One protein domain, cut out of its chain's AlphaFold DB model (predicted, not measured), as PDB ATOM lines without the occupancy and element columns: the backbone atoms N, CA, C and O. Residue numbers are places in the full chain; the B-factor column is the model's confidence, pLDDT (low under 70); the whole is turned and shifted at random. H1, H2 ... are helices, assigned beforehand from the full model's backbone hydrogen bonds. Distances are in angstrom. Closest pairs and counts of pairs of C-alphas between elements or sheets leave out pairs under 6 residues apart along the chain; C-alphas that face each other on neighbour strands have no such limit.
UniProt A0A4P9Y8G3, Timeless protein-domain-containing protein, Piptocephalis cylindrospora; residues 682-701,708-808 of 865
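AT A GLANCE: This is residues 682 to 701 and 708 to 808 of the 865 residues of the protein "Timeless protein-domain-containing protein" of Piptocephalis cylindrospora (UniProt A0A4P9Y8G3). Four helices, H1 to H4, form an up-and-down bundle, each running against the one before it, and short H5 and H6 lie at one end. The printed part has 121 residues, six named helices and no named strand: all helix. It is compact, radius of gyration of the C-alphas 14.7 A, spanning 48 by 29 by 25 A.

HOW THE PARTS SIT: H1, residues 683 to 698, touches H3, residues 737 to 750; closest C-alphas Cys 690 and Ile 739, 6.9 A. H2, residues 711 to 727, touches the hub H4, residues 760 to 781; closest C-alphas Gly 711 and Pro 760, 5.4 A. H3 and H4 form a hairpin at a steep tilt of 45 degrees; closest C-alphas Phe 743 and Ile 768, 6.5 A. H5, residues 785 to 788, and H4 only just touch, only at the corner, with 3 pairs of C-alphas within 8 A. H6, residues 795 to 804, touches no helix. O i to N i+4 pairs are within hydrogen-bond range throughout H1, H2 and H3, in 17 of 18 in H4 and 5 of 6 in H6; H5 is too short.

IN THESE COORDINATES: H1, 22.3 A long, begins at C-alpha 683 (-43.106, -37.289, -46.697); H4 is 32.6 A long; H6 ends at C-alpha 804 (-26.607, -29.892, -39.048).

THE WHOLE: Residues 702 to 707 are not printed; C-alphas 701 and 708 are 11.9 A apart. In this model 32 printed residues have pLDDT under 70, among them 749 to 761.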
ATOM      1  N   ARG A 682     -40.017 -38.677 -50.204       80.38
ATOM      2  CA  ARG A 682     -40.933 -37.604 -49.802       80.38
ATOM      3  C   ARG A 682     -41.738 -38.033 -48.584       80.38
ATOM      4  O   ARG A 682     -41.964 -39.221 -48.354       80.38
ATOM      5  N   GLU A 683     -42.232 -37.047 -47.844       79.00
ATOM      6  CA  GLU A 683     -43.106 -37.289 -46.697       79.00
ATOM      7  C   GLU A 683     -44.394 -38.034 -47.091       79.00
ATOM      8  O   GLU A 683     -44.812 -38.927 -46.358       79.00
ATOM      9  N   GLY A 684     -44.974 -37.737 -48.264       77.12
ATOM     10  CA  GLY A 684     -46.184 -38.400 -48.773       77.12
ATOM     11  C   GLY A 684     -46.035 -39.920 -48.862       77.12
ATOM     12  O   GLY A 684     -46.827 -40.661 -48.277       77.12
ATOM     13  N   THR A 685     -44.947 -40.391 -49.480       80.38
ATOM     14  CA  THR A 685     -44.617 -41.821 -49.558       80.38
ATOM     15  C   THR A 685     -44.430 -42.438 -48.173       80.38
ATOM     16  O   THR A 685     -44.969 -43.501 -47.893       80.38
ATOM     17  N   VAL A 686     -43.696 -41.797 -47.260       82.69
ATOM     18  CA  VAL A 686     -43.475 -42.380 -45.924       82.69
ATOM     19  C   VAL A 686     -44.782 -42.447 -45.132       82.69
ATOM     20  O   VAL A 686     -45.055 -43.459 -44.480       82.69
ATOM     21  N   LEU A 687     -45.628 -41.421 -45.237       81.56
ATOM     22  CA  LEU A 687     -46.946 -41.402 -44.616       81.56
ATOM     23  C   LEU A 687     -47.844 -42.513 -45.175       81.56
ATOM     24  O   LEU A 687     -48.464 -43.217 -44.383       81.56
ATOM     25  N   LEU A 688     -47.859 -42.733 -46.493       79.56
ATOM     26  CA  LEU A 688     -48.592 -43.828 -47.140       79.56
ATOM     27  C   LEU A 688     -48.251 -45.184 -46.495       79.56
ATOM     28  O   LEU A 688     -49.135 -45.900 -46.022       79.56
ATOM     29  N   TYR A 689     -46.963 -45.504 -46.384       82.31
ATOM     30  CA  TYR A 689     -46.498 -46.767 -45.802       82.31
ATOM     31  C   TYR A 689     -46.791 -46.837 -44.293       82.31
ATOM     32  O   TYR A 689     -47.149 -47.896 -43.773       82.31
ATOM     33  N   CYS A 690     -46.725 -45.708 -43.583       82.19
ATOM     34  CA  CYS A 690     -47.123 -45.629 -42.179       82.19
ATOM     35  C   CYS A 690     -48.629 -45.872 -41.995       82.19
ATOM     36  O   CYS A 690     -49.011 -46.638 -41.116       82.19
ATOM     37  N   THR A 691     -49.500 -45.299 -42.831       78.69
ATOM     38  CA  THR A 691     -50.951 -45.559 -42.757       78.69
ATOM     39  C   THR A 691     -51.285 -47.029 -43.011       78.69
ATOM     40  O   THR A 691     -52.133 -47.600 -42.319       78.69
ATOM     41  N   PHE A 692     -50.557 -47.677 -43.924       76.06
ATOM     42  CA  PHE A 692     -50.641 -49.119 -44.138       76.06
ATOM     43  C   PHE A 692     -50.246 -49.912 -42.875       76.06
ATOM     44  O   PHE A 692     -50.982 -50.807 -42.452       76.06
ATOM     45  N   LEU A 693     -49.150 -49.534 -42.201       76.81
ATOM     46  CA  LEU A 693     -48.733 -50.149 -40.932       76.81
ATOM     47  C   LEU A 693     -49.739 -49.919 -39.789       76.81
ATOM     48  O   LEU A 693     -50.024 -50.848 -39.036       76.81
ATOM     49  N   GLN A 694     -50.340 -48.729 -39.666       76.12
ATOM     50  CA  GLN A 694     -51.390 -48.481 -38.661       76.12
ATOM     51  C   GLN A 694     -52.570 -49.431 -38.846       76.12
ATOM     52  O   GLN A 694     -53.108 -49.963 -37.874       76.12
ATOM     53  N   ARG A 695     -52.954 -49.695 -40.098       67.44
ATOM     54  CA  ARG A 695     -54.039 -50.628 -40.397       67.44
ATOM     55  C   ARG A 695     -53.698 -52.056 -39.986       67.44
ATOM     56  O   ARG A 695     -54.555 -52.724 -39.397       67.44
ATOM     57  N   TYR A 696     -52.472 -52.503 -40.263       64.12
ATOM     58  CA  TYR A 696     -51.982 -53.796 -39.788       64.12
ATOM     59  C   TYR A 696     -52.169 -53.924 -38.265       64.12
ATOM     60  O   TYR A 696     -52.700 -54.923 -37.792       64.12
ATOM     61  N   LEU A 697     -51.885 -52.859 -37.507       62.31
ATOM     62  CA  LEU A 697     -52.073 -52.838 -36.054       62.31
ATOM     63  C   LEU A 697     -53.553 -52.813 -35.625       62.31
ATOM     64  O   LEU A 697     -53.913 -53.402 -34.609       62.31
ATOM     65  N   THR A 698     -54.442 -52.137 -36.349       57.03
ATOM     66  CA  THR A 698     -55.865 -52.031 -35.952       57.03
ATOM     67  C   THR A 698     -56.721 -53.265 -36.254       57.03
ATOM     68  O   THR A 698     -57.851 -53.346 -35.773       57.03
ATOM     69  N   THR A 699     -56.227 -54.224 -37.041       51.22
ATOM     70  CA  THR A 699     -57.035 -55.375 -37.471       51.22
ATOM     71  C   THR A 699     -57.049 -56.462 -36.378       51.22
ATOM     72  O   THR A 699     -55.982 -56.942 -35.998       51.22
ATOM     73  N   PRO A 700     -58.220 -56.871 -35.840       43.00
ATOM     74  CA  PRO A 700     -58.286 -57.897 -34.803       43.00
ATOM     75  C   PRO A 700     -57.918 -59.281 -35.358       43.00
ATOM     76  O   PRO A 700     -58.434 -59.716 -36.385       43.00
ATOM     77  N   VAL A 701     -57.069 -59.996 -34.615       43.19
ATOM     78  CA  VAL A 701     -56.479 -61.314 -34.939       43.19
ATOM     79  C   VAL A 701     -57.528 -62.427 -35.178       43.19
ATOM     80  O   VAL A 701     -57.211 -63.469 -35.746       43.19
ATOM     81  N   HIS A 708     -54.502 -61.723 -45.308       42.75
ATOM     82  CA  HIS A 708     -53.753 -61.563 -46.568       42.75
ATOM     83  C   HIS A 708     -52.688 -60.457 -46.528       42.75
ATOM     84  O   HIS A 708     -51.961 -60.298 -47.505       42.75
ATOM     85  N   LEU A 709     -52.503 -59.742 -45.406       48.41
ATOM     86  CA  LEU A 709     -51.237 -59.031 -45.169       48.41
ATOM     87  C   LEU A 709     -50.175 -60.068 -44.781       48.41
ATOM     88  O   LEU A 709     -49.830 -60.259 -43.619       48.41
ATOM     89  N   THR A 710     -49.721 -60.804 -45.793       55.41
ATOM     90  CA  THR A 710     -48.615 -61.756 -45.747       55.41
ATOM     91  C   THR A 710     -47.392 -61.075 -45.131       55.41
ATOM     92  O   THR A 710     -47.155 -59.898 -45.408       55.41
ATOM     93  N   GLY A 711     -46.554 -61.807 -44.391       60.28
ATOM     94  CA  GLY A 711     -45.241 -61.312 -43.950       60.28
ATOM     95  C   GLY A 711     -44.431 -60.645 -45.075       60.28
ATOM     96  O   GLY A 711     -43.712 -59.685 -44.831       60.28
ATOM     97  N   GLN A 712     -44.652 -61.053 -46.330       67.38
ATOM     98  CA  GLN A 712     -44.116 -60.408 -47.532       67.38
ATOM     99  C   GLN A 712     -44.471 -58.920 -47.664       67.38
ATOM    100  O   GLN A 712     -43.621 -58.135 -48.061       67.38
ATOM    101  N   SER A 713     -45.689 -58.494 -47.320       70.88
ATOM    102  CA  SER A 713     -46.063 -57.075 -47.387       70.88
ATOM    103  C   SER A 713     -45.289 -56.248 -46.361       70.88
ATOM    104  O   SER A 713     -44.826 -55.158 -46.677       70.88
ATOM    105  N   ILE A 714     -45.067 -56.793 -45.160       75.19
ATOM    106  CA  ILE A 714     -44.225 -56.156 -44.138       75.19
ATOM    107  C   ILE A 714     -42.771 -56.096 -44.618       75.19
ATOM    108  O   ILE A 714     -42.146 -55.046 -44.524       75.19
ATOM    109  N   LEU A 715     -42.250 -57.176 -45.208       77.38
ATOM    110  CA  LEU A 715     -40.903 -57.186 -45.789       77.38
ATOM    111  C   LEU A 715     -40.748 -56.155 -46.912       77.38
ATOM    112  O   LEU A 715     -39.721 -55.491 -46.984       77.38
ATOM    113  N   ARG A 716     -41.772 -55.959 -47.749       80.31
ATOM    114  CA  ARG A 716     -41.789 -54.911 -48.781       80.31
ATOM    115  C   ARG A 716     -41.764 -53.503 -48.171       80.31
ATOM    116  O   ARG A 716     -41.071 -52.635 -48.695       80.31
ATOM    117  N   VAL A 717     -42.467 -53.279 -47.051       82.88
ATOM    118  CA  VAL A 717     -42.405 -52.008 -46.302       82.88
ATOM    119  C   VAL A 717     -40.998 -51.791 -45.757       82.88
ATOM    120  O   VAL A 717     -40.414 -50.737 -45.990       82.88
ATOM    121  N   VAL A 718     -40.440 -52.795 -45.076       83.25
ATOM    122  CA  VAL A 718     -39.083 -52.738 -44.519       83.25
ATOM    123  C   VAL A 718     -38.056 -52.509 -45.625       83.25
ATOM    124  O   VAL A 718     -37.179 -51.672 -45.456       83.25
ATOM    125  N   GLY A 719     -38.196 -53.173 -46.773       83.06
ATOM    126  CA  GLY A 719     -37.329 -52.980 -47.933       83.06
ATOM    127  C   GLY A 719     -37.367 -51.546 -48.461       83.06
ATOM    128  O   GLY A 719     -36.315 -50.953 -48.680       83.06
ATOM    129  N   MET A 720     -38.554 -50.944 -48.594       83.50
ATOM    130  CA  MET A 720     -38.667 -49.535 -48.996       83.50
ATOM    131  C   MET A 720     -38.079 -48.588 -47.942       83.50
ATOM    132  O   MET A 720     -37.374 -47.637 -48.269       83.50
ATOM    133  N   PHE A 721     -38.340 -48.853 -46.663       86.38
ATOM    134  CA  PHE A 721     -37.801 -48.060 -45.562       86.38
ATOM    135  C   PHE A 721     -36.277 -48.129 -45.497       86.38
ATOM    136  O   PHE A 721     -35.631 -47.095 -45.346       86.38
ATOM    137  N   GLN A 722     -35.700 -49.316 -45.688       84.00
ATOM    138  CA  GLN A 722     -34.260 -49.506 -45.804       84.00
ATOM    139  C   GLN A 722     -33.715 -48.740 -47.012       84.00
ATOM    140  O   GLN A 722     -32.823 -47.926 -46.827       84.00
ATOM    141  N   ARG A 723     -34.310 -48.855 -48.206       82.12
ATOM    142  CA  ARG A 723     -33.880 -48.081 -49.390       82.12
ATOM    143  C   ARG A 723     -33.832 -46.570 -49.128       82.12
ATOM    144  O   ARG A 723     -32.825 -45.918 -49.400       82.12
ATOM    145  N   ILE A 724     -34.875 -45.999 -48.525       83.81
ATOM    146  CA  ILE A 724     -34.906 -44.560 -48.204       83.81
ATOM    147  C   ILE A 724     -33.850 -44.205 -47.138       83.81
ATOM    148  O   ILE A 724     -33.171 -43.178 -47.242       83.81
ATOM    149  N   TYR A 725     -33.705 -45.044 -46.109       83.38
ATOM    150  CA  TYR A 725     -32.895 -44.754 -44.927       83.38
ATOM    151  C   TYR A 725     -31.394 -45.031 -45.109       83.38
ATOM    152  O   TYR A 725     -30.568 -44.208 -44.704       83.38
ATOM    153  N   THR A 726     -31.031 -46.179 -45.689       80.44
ATOM    154  CA  THR A 726     -29.644 -46.636 -45.873       80.44
ATOM    155  C   THR A 726     -29.090 -46.232 -47.231       80.44
ATOM    156  O   THR A 726     -28.021 -45.628 -47.269       80.44
ATOM    157  N   THR A 727     -29.817 -46.489 -48.325       79.00
ATOM    158  CA  THR A 727     -29.322 -46.235 -49.691       79.00
ATOM    159  C   THR A 727     -29.301 -44.741 -50.002       79.00
ATOM    160  O   THR A 727     -28.253 -44.181 -50.309       79.00
ATOM    161  N   HIS A 728     -30.432 -44.049 -49.825       77.50
ATOM    162  CA  HIS A 728     -30.541 -42.613 -50.142       77.50
ATOM    163  C   HIS A 728     -30.147 -41.682 -48.993       77.50
ATOM    164  O   HIS A 728     -30.112 -40.460 -49.156       77.50
ATOM    165  N   LYS A 729     -29.859 -42.247 -47.814       80.69
ATOM    166  CA  LYS A 729     -29.504 -41.529 -46.579       80.69
ATOM    167  C   LYS A 729     -30.540 -40.473 -46.150       80.69
ATOM    168  O   LYS A 729     -30.216 -39.613 -45.335       80.69
ATOM    169  N   ILE A 730     -31.798 -40.544 -46.613       80.88
ATOM    170  CA  ILE A 730     -32.900 -39.605 -46.301       80.88
ATOM    171  C   ILE A 730     -33.518 -39.947 -44.934       80.88
ATOM    172  O   ILE A 730     -34.667 -40.362 -44.807       80.88
ATOM    173  N   ARG A 731     -32.720 -39.797 -43.873       82.00
ATOM    174  CA  ARG A 731     -33.079 -40.217 -42.508       82.00
ATOM    175  C   ARG A 731     -34.137 -39.315 -41.856       82.00
ATOM    176  O   ARG A 731     -35.013 -39.813 -41.154       82.00
ATOM    177  N   ALA A 732     -34.100 -38.008 -42.127       81.69
ATOM    178  CA  ALA A 732     -34.899 -37.026 -41.388       81.69
ATOM    179  C   ALA A 732     -36.416 -37.103 -41.625       81.69
ATOM    180  O   ALA A 732     -37.188 -36.647 -40.783       81.69
ATOM    181  N   VAL A 733     -36.855 -37.728 -42.722       82.12
ATOM    182  CA  VAL A 733     -38.284 -37.895 -43.045       82.12
ATOM    183  C   VAL A 733     -38.989 -38.816 -42.039       82.12
ATOM    184  O   VAL A 733     -40.178 -38.651 -41.780       82.12
ATOM    185  N   PHE A 734     -38.264 -39.750 -41.414       84.75
ATOM    186  CA  PHE A 734     -38.823 -40.662 -40.409       84.75
ATOM    187  C   PHE A 734     -38.966 -40.025 -39.019       84.75
ATOM    188  O   PHE A 734     -39.653 -40.574 -38.159       84.75
ATOM    189  N   TRP A 735     -38.353 -38.863 -38.779       84.94
ATOM    190  CA  TRP A 735     -38.318 -38.198 -37.471       84.94
ATOM    191  C   TRP A 735     -39.504 -37.258 -37.245       84.94
ATOM    192  O   TRP A 735     -39.349 -36.162 -36.711       84.94
ATOM    193  N   LYS A 736     -40.699 -37.688 -37.654       86.06
ATOM    194  CA  LYS A 736     -41.959 -36.990 -37.385       86.06
ATOM    195  C   LYS A 736     -42.662 -37.627 -36.192       86.06
ATOM    196  O   LYS A 736     -42.789 -38.850 -36.140       86.06
ATOM    197  N   VAL A 737     -43.203 -36.821 -35.277       85.62
ATOM    198  CA  VAL A 737     -43.865 -37.317 -34.049       85.62
ATOM    199  C   VAL A 737     -44.955 -38.357 -34.344       85.62
ATOM    200  O   VAL A 737     -45.019 -39.380 -33.670       85.62
ATOM    201  N   SER A 738     -45.763 -38.172 -35.393       83.31
ATOM    202  CA  SER A 738     -46.806 -39.140 -35.771       83.31
ATOM    203  C   SER A 738     -46.258 -40.519 -36.158       83.31
ATOM    204  O   SER A 738     -46.900 -41.534 -35.899       83.31
ATOM    205  N   ILE A 739     -45.076 -40.560 -36.780       84.44
ATOM    206  CA  ILE A 739     -44.388 -41.797 -37.173       84.44
ATOM    207  C   ILE A 739     -43.746 -42.437 -35.938       84.44
ATOM    208  O   ILE A 739     -43.849 -43.645 -35.746       84.44
ATOM    209  N   LEU A 740     -43.143 -41.629 -35.062       85.44
ATOM    210  CA  LEU A 740     -42.534 -42.106 -33.818       85.44
ATOM    211  C   LEU A 740     -43.567 -42.711 -32.854       85.44
ATOM    212  O   LEU A 740     -43.293 -43.746 -32.251       85.44
ATOM    213  N   LEU A 741     -44.769 -42.132 -32.763       84.00
ATOM    214  CA  LEU A 741     -45.886 -42.706 -31.999       84.00
ATOM    215  C   LEU A 741     -46.310 -44.070 -32.555       84.00
ATOM    216  O   LEU A 741     -46.499 -45.024 -31.806       84.00
ATOM    217  N   LEU A 742     -46.387 -44.195 -33.881       81.69
ATOM    218  CA  LEU A 742     -46.658 -45.473 -34.536       81.69
ATOM    219  C   LEU A 742     -45.555 -46.496 -34.241       81.69
ATOM    220  O   LEU A 742     -45.851 -47.648 -33.936       81.69
ATOM    221  N   PHE A 743     -44.286 -46.095 -34.303       85.00
ATOM    222  CA  PHE A 743     -43.160 -46.962 -33.958       85.00
ATOM    223  C   PHE A 743     -43.211 -47.420 -32.500       85.00
ATOM    224  O   PHE A 743     -42.953 -48.590 -32.227       85.00
ATOM    225  N   GLN A 744     -43.599 -46.540 -31.577       83.81
ATOM    226  CA  GLN A 744     -43.827 -46.891 -30.179       83.81
ATOM    227  C   GLN A 744     -44.953 -47.924 -30.030       83.81
ATOM    228  O   GLN A 744     -44.767 -48.917 -29.326       83.81
ATOM    229  N   ASP A 745     -46.079 -47.745 -30.725       77.81
ATOM    230  CA  ASP A 745     -47.194 -48.699 -30.712       77.81
ATOM    231  C   ASP A 745     -46.792 -50.076 -31.265       77.81
ATOM    232  O   ASP A 745     -47.187 -51.110 -30.714       77.81
ATOM    233  N   ILE A 746     -45.988 -50.110 -32.337       76.38
ATOM    234  CA  ILE A 746     -45.440 -51.354 -32.899       76.38
ATOM    235  C   ILE A 746     -44.528 -52.032 -31.880       76.38
ATOM    236  O   ILE A 746     -44.705 -53.216 -31.600       76.38
ATOM    237  N   LEU A 747     -43.580 -51.293 -31.296       76.81
ATOM    238  CA  LEU A 747     -42.644 -51.840 -30.315       76.81
ATOM    239  C   LEU A 747     -43.374 -52.416 -29.101       76.81
ATOM    240  O   LEU A 747     -43.078 -53.534 -28.708       76.81
ATOM    241  N   GLN A 748     -44.379 -51.725 -28.556       73.88
ATOM    242  CA  GLN A 748     -45.136 -52.205 -27.391       73.88
ATOM    243  C   GLN A 748     -45.915 -53.503 -27.654       73.88
ATOM    244  O   GLN A 748     -46.134 -54.290 -26.734       73.88
ATOM    245  N   ARG A 749     -46.357 -53.733 -28.895       65.81
ATOM    246  CA  ARG A 749     -47.102 -54.943 -29.285       65.81
ATOM    247  C   ARG A 749     -46.185 -56.096 -29.682       65.81
ATOM    248  O   ARG A 749     -46.515 -57.252 -29.415       65.81
ATOM    249  N   CYS A 750     -45.055 -55.773 -30.303       61.59
ATOM    250  CA  CYS A 750     -44.059 -56.723 -30.781       61.59
ATOM    251  C   CYS A 750     -42.926 -56.974 -29.770       61.59
ATOM    252  O   CYS A 750     -42.023 -57.735 -30.086       61.59
ATOM    253  N   ASP A 751     -42.957 -56.407 -28.556       54.62
ATOM    254  CA  ASP A 751     -41.989 -56.698 -27.481       54.62
ATOM    255  C   ASP A 751     -42.236 -58.095 -26.871       54.62
ATOM    256  O   ASP A 751     -42.579 -58.277 -25.699       54.62
ATOM    257  N   ARG A 752     -42.099 -59.131 -27.701       54.88
ATOM    258  CA  ARG A 752     -41.925 -60.509 -27.245       54.88
ATOM    259  C   ARG A 752     -40.422 -60.784 -27.179       54.88
ATOM    260  O   ARG A 752     -39.731 -60.534 -28.162       54.88
ATOM    261  N   PRO A 753     -39.904 -61.322 -26.062       46.19
ATOM    262  CA  PRO A 753     -38.464 -61.485 -25.858       46.19
ATOM    263  C   PRO A 753     -37.777 -62.460 -26.838       46.19
ATOM    264  O   PRO A 753     -36.557 -62.444 -26.909       46.19
ATOM    265  N   ASN A 754     -38.533 -63.236 -27.629       45.84
ATOM    266  CA  ASN A 754     -38.023 -64.197 -28.617       45.84
ATOM    267  C   ASN A 754     -38.685 -63.989 -29.995       45.84
ATOM    268  O   ASN A 754     -39.477 -64.820 -30.438       45.84
ATOM    269  N   LEU A 755     -38.424 -62.863 -30.657       54.34
ATOM    270  CA  LEU A 755     -38.704 -62.728 -32.089       54.34
ATOM    271  C   LEU A 755     -37.418 -63.013 -32.857       54.34
ATOM    272  O   LEU A 755     -36.460 -62.247 -32.757       54.34
ATOM    273  N   ASP A 756     -37.406 -64.105 -33.619       54.84
ATOM    274  CA  ASP A 756     -36.298 -64.429 -34.514       54.84
ATOM    275  C   ASP A 756     -36.070 -63.260 -35.481       54.84
ATOM    276  O   ASP A 756     -37.017 -62.763 -36.098       54.84
ATOM    277  N   GLY A 757     -34.819 -62.823 -35.650       55.03
ATOM    278  CA  GLY A 757     -34.459 -61.709 -36.542       55.03
ATOM    279  C   GLY A 757     -34.867 -61.918 -38.009       55.03
ATOM    280  O   GLY A 757     -34.953 -60.959 -38.774       55.03
ATOM    281  N   HIS A 758     -35.185 -63.158 -38.393       55.16
ATOM    282  CA  HIS A 758     -35.701 -63.522 -39.713       55.16
ATOM    283  C   HIS A 758     -37.216 -63.338 -39.864       55.16
ATOM    284  O   HIS A 758     -37.710 -63.295 -40.991       55.16
ATOM    285  N   SER A 759     -37.956 -63.191 -38.762       66.12
ATOM    286  CA  SER A 759     -39.386 -62.899 -38.809       66.12
ATOM    287  C   SER A 759     -39.622 -61.511 -39.430       66.12
ATOM    288  O   SER A 759     -38.890 -60.567 -39.113       66.12
ATOM    289  N   PRO A 760     -40.647 -61.336 -40.286       69.00
ATOM    290  CA  PRO A 760     -40.987 -60.040 -40.884       69.00
ATOM    291  C   PRO A 760     -41.204 -58.941 -39.834       69.00
ATOM    292  O   PRO A 760     -40.810 -57.793 -40.034       69.00
ATOM    293  N   GLU A 761     -41.784 -59.301 -38.688       69.88
ATOM    294  CA  GLU A 761     -41.981 -58.399 -37.551       69.88
ATOM    295  C   GLU A 761     -40.651 -58.071 -36.854       69.88
ATOM    296  O   GLU A 761     -40.423 -56.928 -36.459       69.88
ATOM    297  N   GLY A 762     -39.733 -59.041 -36.773       73.19
ATOM    298  CA  GLY A 762     -38.390 -58.860 -36.216       73.19
ATOM    299  C   GLY A 762     -37.543 -57.874 -37.024       73.19
ATOM    300  O   GLY A 762     -36.932 -56.972 -36.448       73.19
ATOM    301  N   GLN A 763     -37.564 -57.972 -38.359       77.62
ATOM    302  CA  GLN A 763     -36.850 -57.031 -39.238       77.62
ATOM    303  C   GLN A 763     -37.396 -55.603 -39.121       77.62
ATOM    304  O   GLN A 763     -36.626 -54.640 -39.107       77.62
ATOM    305  N   LEU A 764     -38.718 -55.456 -38.987       81.69
ATOM    306  CA  LEU A 764     -39.351 -54.159 -38.763       81.69
ATOM    307  C   LEU A 764     -38.933 -53.559 -37.413       81.69
ATOM    308  O   LEU A 764     -38.548 -52.392 -37.355       81.69
ATOM    309  N   VAL A 765     -38.943 -54.354 -36.340       81.31
ATOM    310  CA  VAL A 765     -38.486 -53.920 -35.008       81.31
ATOM    311  C   VAL A 765     -37.009 -53.523 -35.029       81.31
ATOM    312  O   VAL A 765     -36.646 -52.496 -34.453       81.31
ATOM    313  N   HIS A 766     -36.155 -54.287 -35.713       83.50
ATOM    314  CA  HIS A 766     -34.738 -53.958 -35.864       83.50
ATOM    315  C   HIS A 766     -34.543 -52.614 -36.585       83.50
ATOM    316  O   HIS A 766     -33.817 -51.748 -36.092       83.50
ATOM    317  N   PHE A 767     -35.258 -52.390 -37.693       85.88
ATOM    318  CA  PHE A 767     -35.244 -51.111 -38.407       85.88
ATOM    319  C   PHE A 767     -35.692 -49.940 -37.515       85.88
ATOM    320  O   PHE A 767     -35.023 -48.906 -37.469       85.88
ATOM    321  N   ILE A 768     -36.786 -50.108 -36.766       85.44
ATOM    322  CA  ILE A 768     -37.299 -49.080 -35.850       85.44
ATOM    323  C   ILE A 768     -36.258 -48.750 -34.773       85.44
ATOM    324  O   ILE A 768     -35.977 -47.576 -34.527       85.44
ATOM    325  N   ARG A 769     -35.643 -49.767 -34.154       86.44
ATOM    326  CA  ARG A 769     -34.591 -49.573 -33.141       86.44
ATOM    327  C   ARG A 769     -33.396 -48.812 -33.717       86.44
ATOM    328  O   ARG A 769     -32.904 -47.897 -33.058       86.44
ATOM    329  N   ARG A 770     -32.975 -49.120 -34.949       85.81
ATOM    330  CA  ARG A 770     -31.910 -48.384 -35.652       85.81
ATOM    331  C   ARG A 770     -32.282 -46.915 -35.880       85.81
ATOM    332  O   ARG A 770     -31.497 -46.028 -35.551       85.81
ATOM    333  N   CYS A 771     -33.499 -46.645 -36.356       86.31
ATOM    334  CA  CYS A 771     -33.994 -45.278 -36.559       86.31
ATOM    335  C   CYS A 771     -34.020 -44.461 -35.260       86.31
ATOM    336  O   CYS A 771     -33.607 -43.300 -35.253       86.31
ATOM    337  N   LEU A 772     -34.479 -45.067 -34.159       85.94
ATOM    338  CA  LEU A 772     -34.540 -44.420 -32.848       85.94
ATOM    339  C   LEU A 772     -33.147 -44.143 -32.274       85.94
ATOM    340  O   LEU A 772     -32.917 -43.051 -31.759       85.94
ATOM    341  N   ARG A 773     -32.195 -45.082 -32.400       85.88
ATOM    342  CA  ARG A 773     -30.799 -44.855 -31.979       85.88
ATOM    343  C   ARG A 773     -30.216 -43.618 -32.660       85.88
ATOM    344  O   ARG A 773     -29.733 -42.722 -31.975       85.88
ATOM    345  N   HIS A 774     -30.338 -43.530 -33.984       82.81
ATOM    346  CA  HIS A 774     -29.814 -42.392 -34.744       82.81
ATOM    347  C   HIS A 774     -30.525 -41.082 -34.381       82.81
ATOM    348  O   HIS A 774     -29.872 -40.047 -34.290       82.81
ATOM    349  N   PHE A 775     -31.838 -41.117 -34.127       85.25
ATOM    350  CA  PHE A 775     -32.585 -39.944 -33.667       85.25
ATOM    351  C   PHE A 775     -32.030 -39.396 -32.344       85.25
ATOM    352  O   PHE A 775     -31.781 -38.199 -32.233       85.25
ATOM    353  N   PHE A 776     -31.782 -40.260 -31.354       86.25
ATOM    354  CA  PHE A 776     -31.245 -39.828 -30.060       86.25
ATOM    355  C   PHE A 776     -29.774 -39.402 -30.128       86.25
ATOM    356  O   PHE A 776     -29.384 -38.471 -29.422       86.25
ATOM    357  N   ILE A 777     -28.966 -40.033 -30.988       85.69
ATOM    358  CA  ILE A 777     -27.589 -39.593 -31.260       85.69
ATOM    359  C   ILE A 777     -27.601 -38.187 -31.868       85.69
ATOM    360  O   ILE A 777     -26.881 -37.308 -31.396       85.69
ATOM    361  N   LEU A 778     -28.459 -37.945 -32.864       82.88
ATOM    362  CA  LEU A 778     -28.561 -36.639 -33.505       82.88
ATOM    363  C   LEU A 778     -29.144 -35.582 -32.566       82.88
ATOM    364  O   LEU A 778     -28.639 -34.469 -32.538       82.88
ATOM    365  N   HIS A 779     -30.142 -35.922 -31.748       82.31
ATOM    366  CA  HIS A 779     -30.714 -35.004 -30.762       82.31
ATOM    367  C   HIS A 779     -29.659 -34.465 -29.779       82.31
ATOM    368  O   HIS A 779     -29.692 -33.286 -29.434       82.31
ATOM    369  N   ARG A 780     -28.687 -35.297 -29.371       84.75
ATOM    370  CA  ARG A 780     -27.568 -34.852 -28.520       84.75
ATOM    371  C   ARG A 780     -26.687 -33.798 -29.198       84.75
ATOM    372  O   ARG A 780     -26.113 -32.973 -28.499       84.75
ATOM    373  N   ARG A 781     -26.574 -33.833 -30.530       82.44
ATOM    374  CA  ARG A 781     -25.799 -32.869 -31.331       82.44
ATOM    375  C   ARG A 781     -26.632 -31.645 -31.738       82.44
ATOM    376  O   ARG A 781     -26.111 -30.538 -31.749       82.44
ATOM    377  N   TYR A 782     -27.920 -31.834 -32.032       82.44
ATOM    378  CA  TYR A 782     -28.848 -30.807 -32.509       82.44
ATOM    379  C   TYR A 782     -30.172 -30.841 -31.713       82.44
ATOM    380  O   TYR A 782     -31.121 -31.537 -32.091       82.44
ATOM    381  N   PRO A 783     -30.276 -30.084 -30.601       83.50
ATOM    382  CA  PRO A 783     -31.466 -30.082 -29.742       83.50
ATOM    383  C   PRO A 783     -32.746 -29.565 -30.420       83.50
ATOM    384  O   PRO A 783     -33.844 -30.007 -30.073       83.50
ATOM    385  N   LEU A 784     -32.613 -28.677 -31.414       84.12
ATOM    386  CA  LEU A 784     -33.721 -28.109 -32.201       84.12
ATOM    387  C   LEU A 784     -34.511 -29.168 -32.993       84.12
ATOM    388  O   LEU A 784     -35.670 -28.936 -33.342       84.12
ATOM    389  N   LEU A 785     -33.941 -30.367 -33.176       82.88
ATOM    390  CA  LEU A 785     -34.604 -31.512 -33.799       82.88
ATOM    391  C   LEU A 785     -35.970 -31.832 -33.169       82.88
ATOM    392  O   LEU A 785     -36.876 -32.260 -33.879       82.88
ATOM    393  N   LEU A 786     -36.136 -31.625 -31.855       82.44
ATOM    394  CA  LEU A 786     -37.395 -31.907 -31.151       82.44
ATOM    395  C   LEU A 786     -38.545 -31.006 -31.610       82.44
ATOM    396  O   LEU A 786     -39.673 -31.475 -31.741       82.44
ATOM    397  N   VAL A 787     -38.258 -29.729 -31.867       83.62
ATOM    398  CA  VAL A 787     -39.256 -28.767 -32.353       83.62
ATOM    399  C   VAL A 787     -39.579 -29.079 -33.804       83.62
ATOM    400  O   VAL A 787     -40.741 -29.212 -34.181       83.62
ATOM    401  N   GLU A 788     -38.548 -29.288 -34.619       82.75
ATOM    402  CA  GLU A 788     -38.737 -29.582 -36.032       82.75
ATOM    403  C   GLU A 788     -39.451 -30.923 -36.261       82.75
ATOM    404  O   GLU A 788     -40.111 -31.086 -37.285       82.75
ATOM    405  N   ALA A 789     -39.336 -31.901 -35.354       83.81
ATOM    406  CA  ALA A 789     -40.032 -33.191 -35.438       83.81
ATOM    407  C   ALA A 789     -41.568 -33.069 -35.385       83.81
ATOM    408  O   ALA A 789     -42.281 -33.996 -35.785       83.81
ATOM    409  N   MET A 790     -42.093 -31.941 -34.895       83.31
ATOM    410  CA  MET A 790     -43.532 -31.673 -34.847       83.31
ATOM    411  C   MET A 790     -44.101 -31.216 -36.197       83.31
ATOM    412  O   MET A 790     -45.308 -31.335 -36.418       83.31
ATOM    413  N   PHE A 791     -43.253 -30.727 -37.103       82.38
ATOM    414  CA  PHE A 791     -43.656 -30.134 -38.377       82.38
ATOM    415  C   PHE A 791     -43.468 -31.101 -39.559       82.38
ATOM    416  O   PHE A 791     -42.653 -32.029 -39.479       82.38
ATOM    417  N   PRO A 792     -44.231 -30.921 -40.657       77.38
ATOM    418  CA  PRO A 792     -43.963 -31.620 -41.911       77.38
ATOM    419  C   PRO A 792     -42.550 -31.294 -42.410       77.38
ATOM    420  O   PRO A 792     -42.045 -30.196 -42.188       77.38
ATOM    421  N   LYS A 793     -41.905 -32.262 -43.061       78.56
ATOM    422  CA  LYS A 793     -40.510 -32.162 -43.499       78.56
ATOM    423  C   LYS A 793     -40.467 -31.870 -44.989       78.56
ATOM    424  O   LYS A 793     -40.731 -32.754 -45.807       78.56
ATOM    425  N   LEU A 794     -40.082 -30.651 -45.362       77.06
ATOM    426  CA  LEU A 794     -39.813 -30.337 -46.760       77.06
ATOM    427  C   LEU A 794     -38.455 -30.922 -47.184       77.06
ATOM    428  O   LEU A 794     -37.568 -31.123 -46.352       77.06
ATOM    429  N   PRO A 795     -38.227 -31.163 -48.488       68.44
ATOM    430  CA  PRO A 795     -36.938 -31.657 -48.974       68.44
ATOM    431  C   PRO A 795     -35.744 -30.760 -48.607       68.44
ATOM    432  O   PRO A 795     -34.626 -31.259 -48.504       68.44
ATOM    433  N   GLY A 796     -35.976 -29.452 -48.426       69.12
ATOM    434  CA  GLY A 796     -34.975 -28.502 -47.931       69.12
ATOM    435  C   GLY A 796     -34.627 -28.740 -46.462       69.12
ATOM    436  O   GLY A 796     -33.451 -28.867 -46.136       69.12
ATOM    437  N   ASP A 797     -35.639 -28.923 -45.613       73.31
ATOM    438  CA  ASP A 797     -35.469 -29.194 -44.179       73.31
ATOM    439  C   ASP A 797     -34.738 -30.517 -43.937       73.31
ATOM    440  O   ASP A 797     -33.932 -30.661 -43.027       73.31
ATOM    441  N   VAL A 798     -34.982 -31.519 -44.784       74.56
ATOM    442  CA  VAL A 798     -34.271 -32.800 -44.687       74.56
ATOM    443  C   VAL A 798     -32.770 -32.618 -44.908       74.56
ATOM    444  O   VAL A 798     -31.979 -33.251 -44.210       74.56
ATOM    445  N   ARG A 799     -32.374 -31.754 -45.852       73.44
ATOM    446  CA  ARG A 799     -30.960 -31.450 -46.105       73.44
ATOM    447  C   ARG A 799     -30.356 -30.655 -44.958       73.44
ATOM    448  O   ARG A 799     -29.307 -31.053 -44.468       73.44
ATOM    449  N   SER A 800     -31.040 -29.618 -44.474       75.69
ATOM    450  CA  SER A 800     -30.533 -28.804 -43.363       75.69
ATOM    451  C   SER A 800     -30.343 -29.630 -42.088       75.69
ATOM    452  O   SER A 800     -29.310 -29.517 -41.438       75.69
ATOM    453  N   ILE A 801     -31.269 -30.539 -41.772       76.19
ATOM    454  CA  ILE A 801     -31.159 -31.444 -40.617       76.19
ATOM    455  C   ILE A 801     -29.995 -32.429 -40.782       76.19
ATOM    456  O   ILE A 801     -29.299 -32.755 -39.820       76.19
ATOM    457  N   GLN A 802     -29.776 -32.932 -41.998       73.56
ATOM    458  CA  GLN A 802     -28.657 -33.832 -42.290       73.56
ATOM    459  C   GLN A 802     -27.305 -33.121 -42.212       73.56
ATOM    460  O   GLN A 802     -26.340 -33.699 -41.716       73.56
ATOM    461  N   GLU A 803     -27.233 -31.887 -42.704       70.56
ATOM    462  CA  GLU A 803     -26.036 -31.048 -42.677       70.56
ATOM    463  C   GLU A 803     -25.722 -30.578 -41.253       70.56
ATOM    464  O   GLU A 803     -24.579 -30.693 -40.817       70.56
ATOM    465  N   ALA A 804     -26.739 -30.198 -40.473       64.88
ATOM    466  CA  ALA A 804     -26.607 -29.892 -39.048       64.88
ATOM    467  C   ALA A 804     -26.067 -31.082 -38.231       64.88
ATOM    468  O   ALA A 804     -25.414 -30.897 -37.204       64.88
ATOM    469  N   GLY A 805     -26.282 -32.316 -38.703       57.72
ATOM    470  CA  GLY A 805     -25.728 -33.530 -38.106       57.72
ATOM    471  C   GLY A 805     -24.243 -33.794 -38.384       57.72
ATOM    472  O   GLY A 805     -23.654 -34.617 -37.676       57.72
ATOM    473  N   ARG A 806     -23.628 -33.120 -39.373       57.75
ATOM    474  CA  ARG A 806     -22.210 -33.315 -39.750       57.75
ATOM    475  C   ARG A 806     -21.211 -32.502 -38.917       57.75
ATOM    476  O   ARG A 806     -20.018 -32.725 -39.070       57.75
ATOM    477  N   GLY A 807     -21.671 -31.636 -38.013       51.53
ATOM    478  CA  GLY A 807     -20.795 -30.764 -37.219       51.53
ATOM    479  C   GLY A 807     -20.079 -29.694 -38.065       51.53
ATOM    480  O   GLY A 807     -20.117 -29.743 -39.297       51.53
ATOM    481  N   PRO A 808     -19.456 -28.682 -37.435       40.28
ATOM    482  CA  PRO A 808     -18.620 -27.725 -38.154       40.28
ATOM    483  C   PRO A 808     -17.397 -28.446 -38.743       40.28
ATOM    484  O   PRO A 808     -16.792 -29.282 -38.077       40.28
TER     485      PRO A 808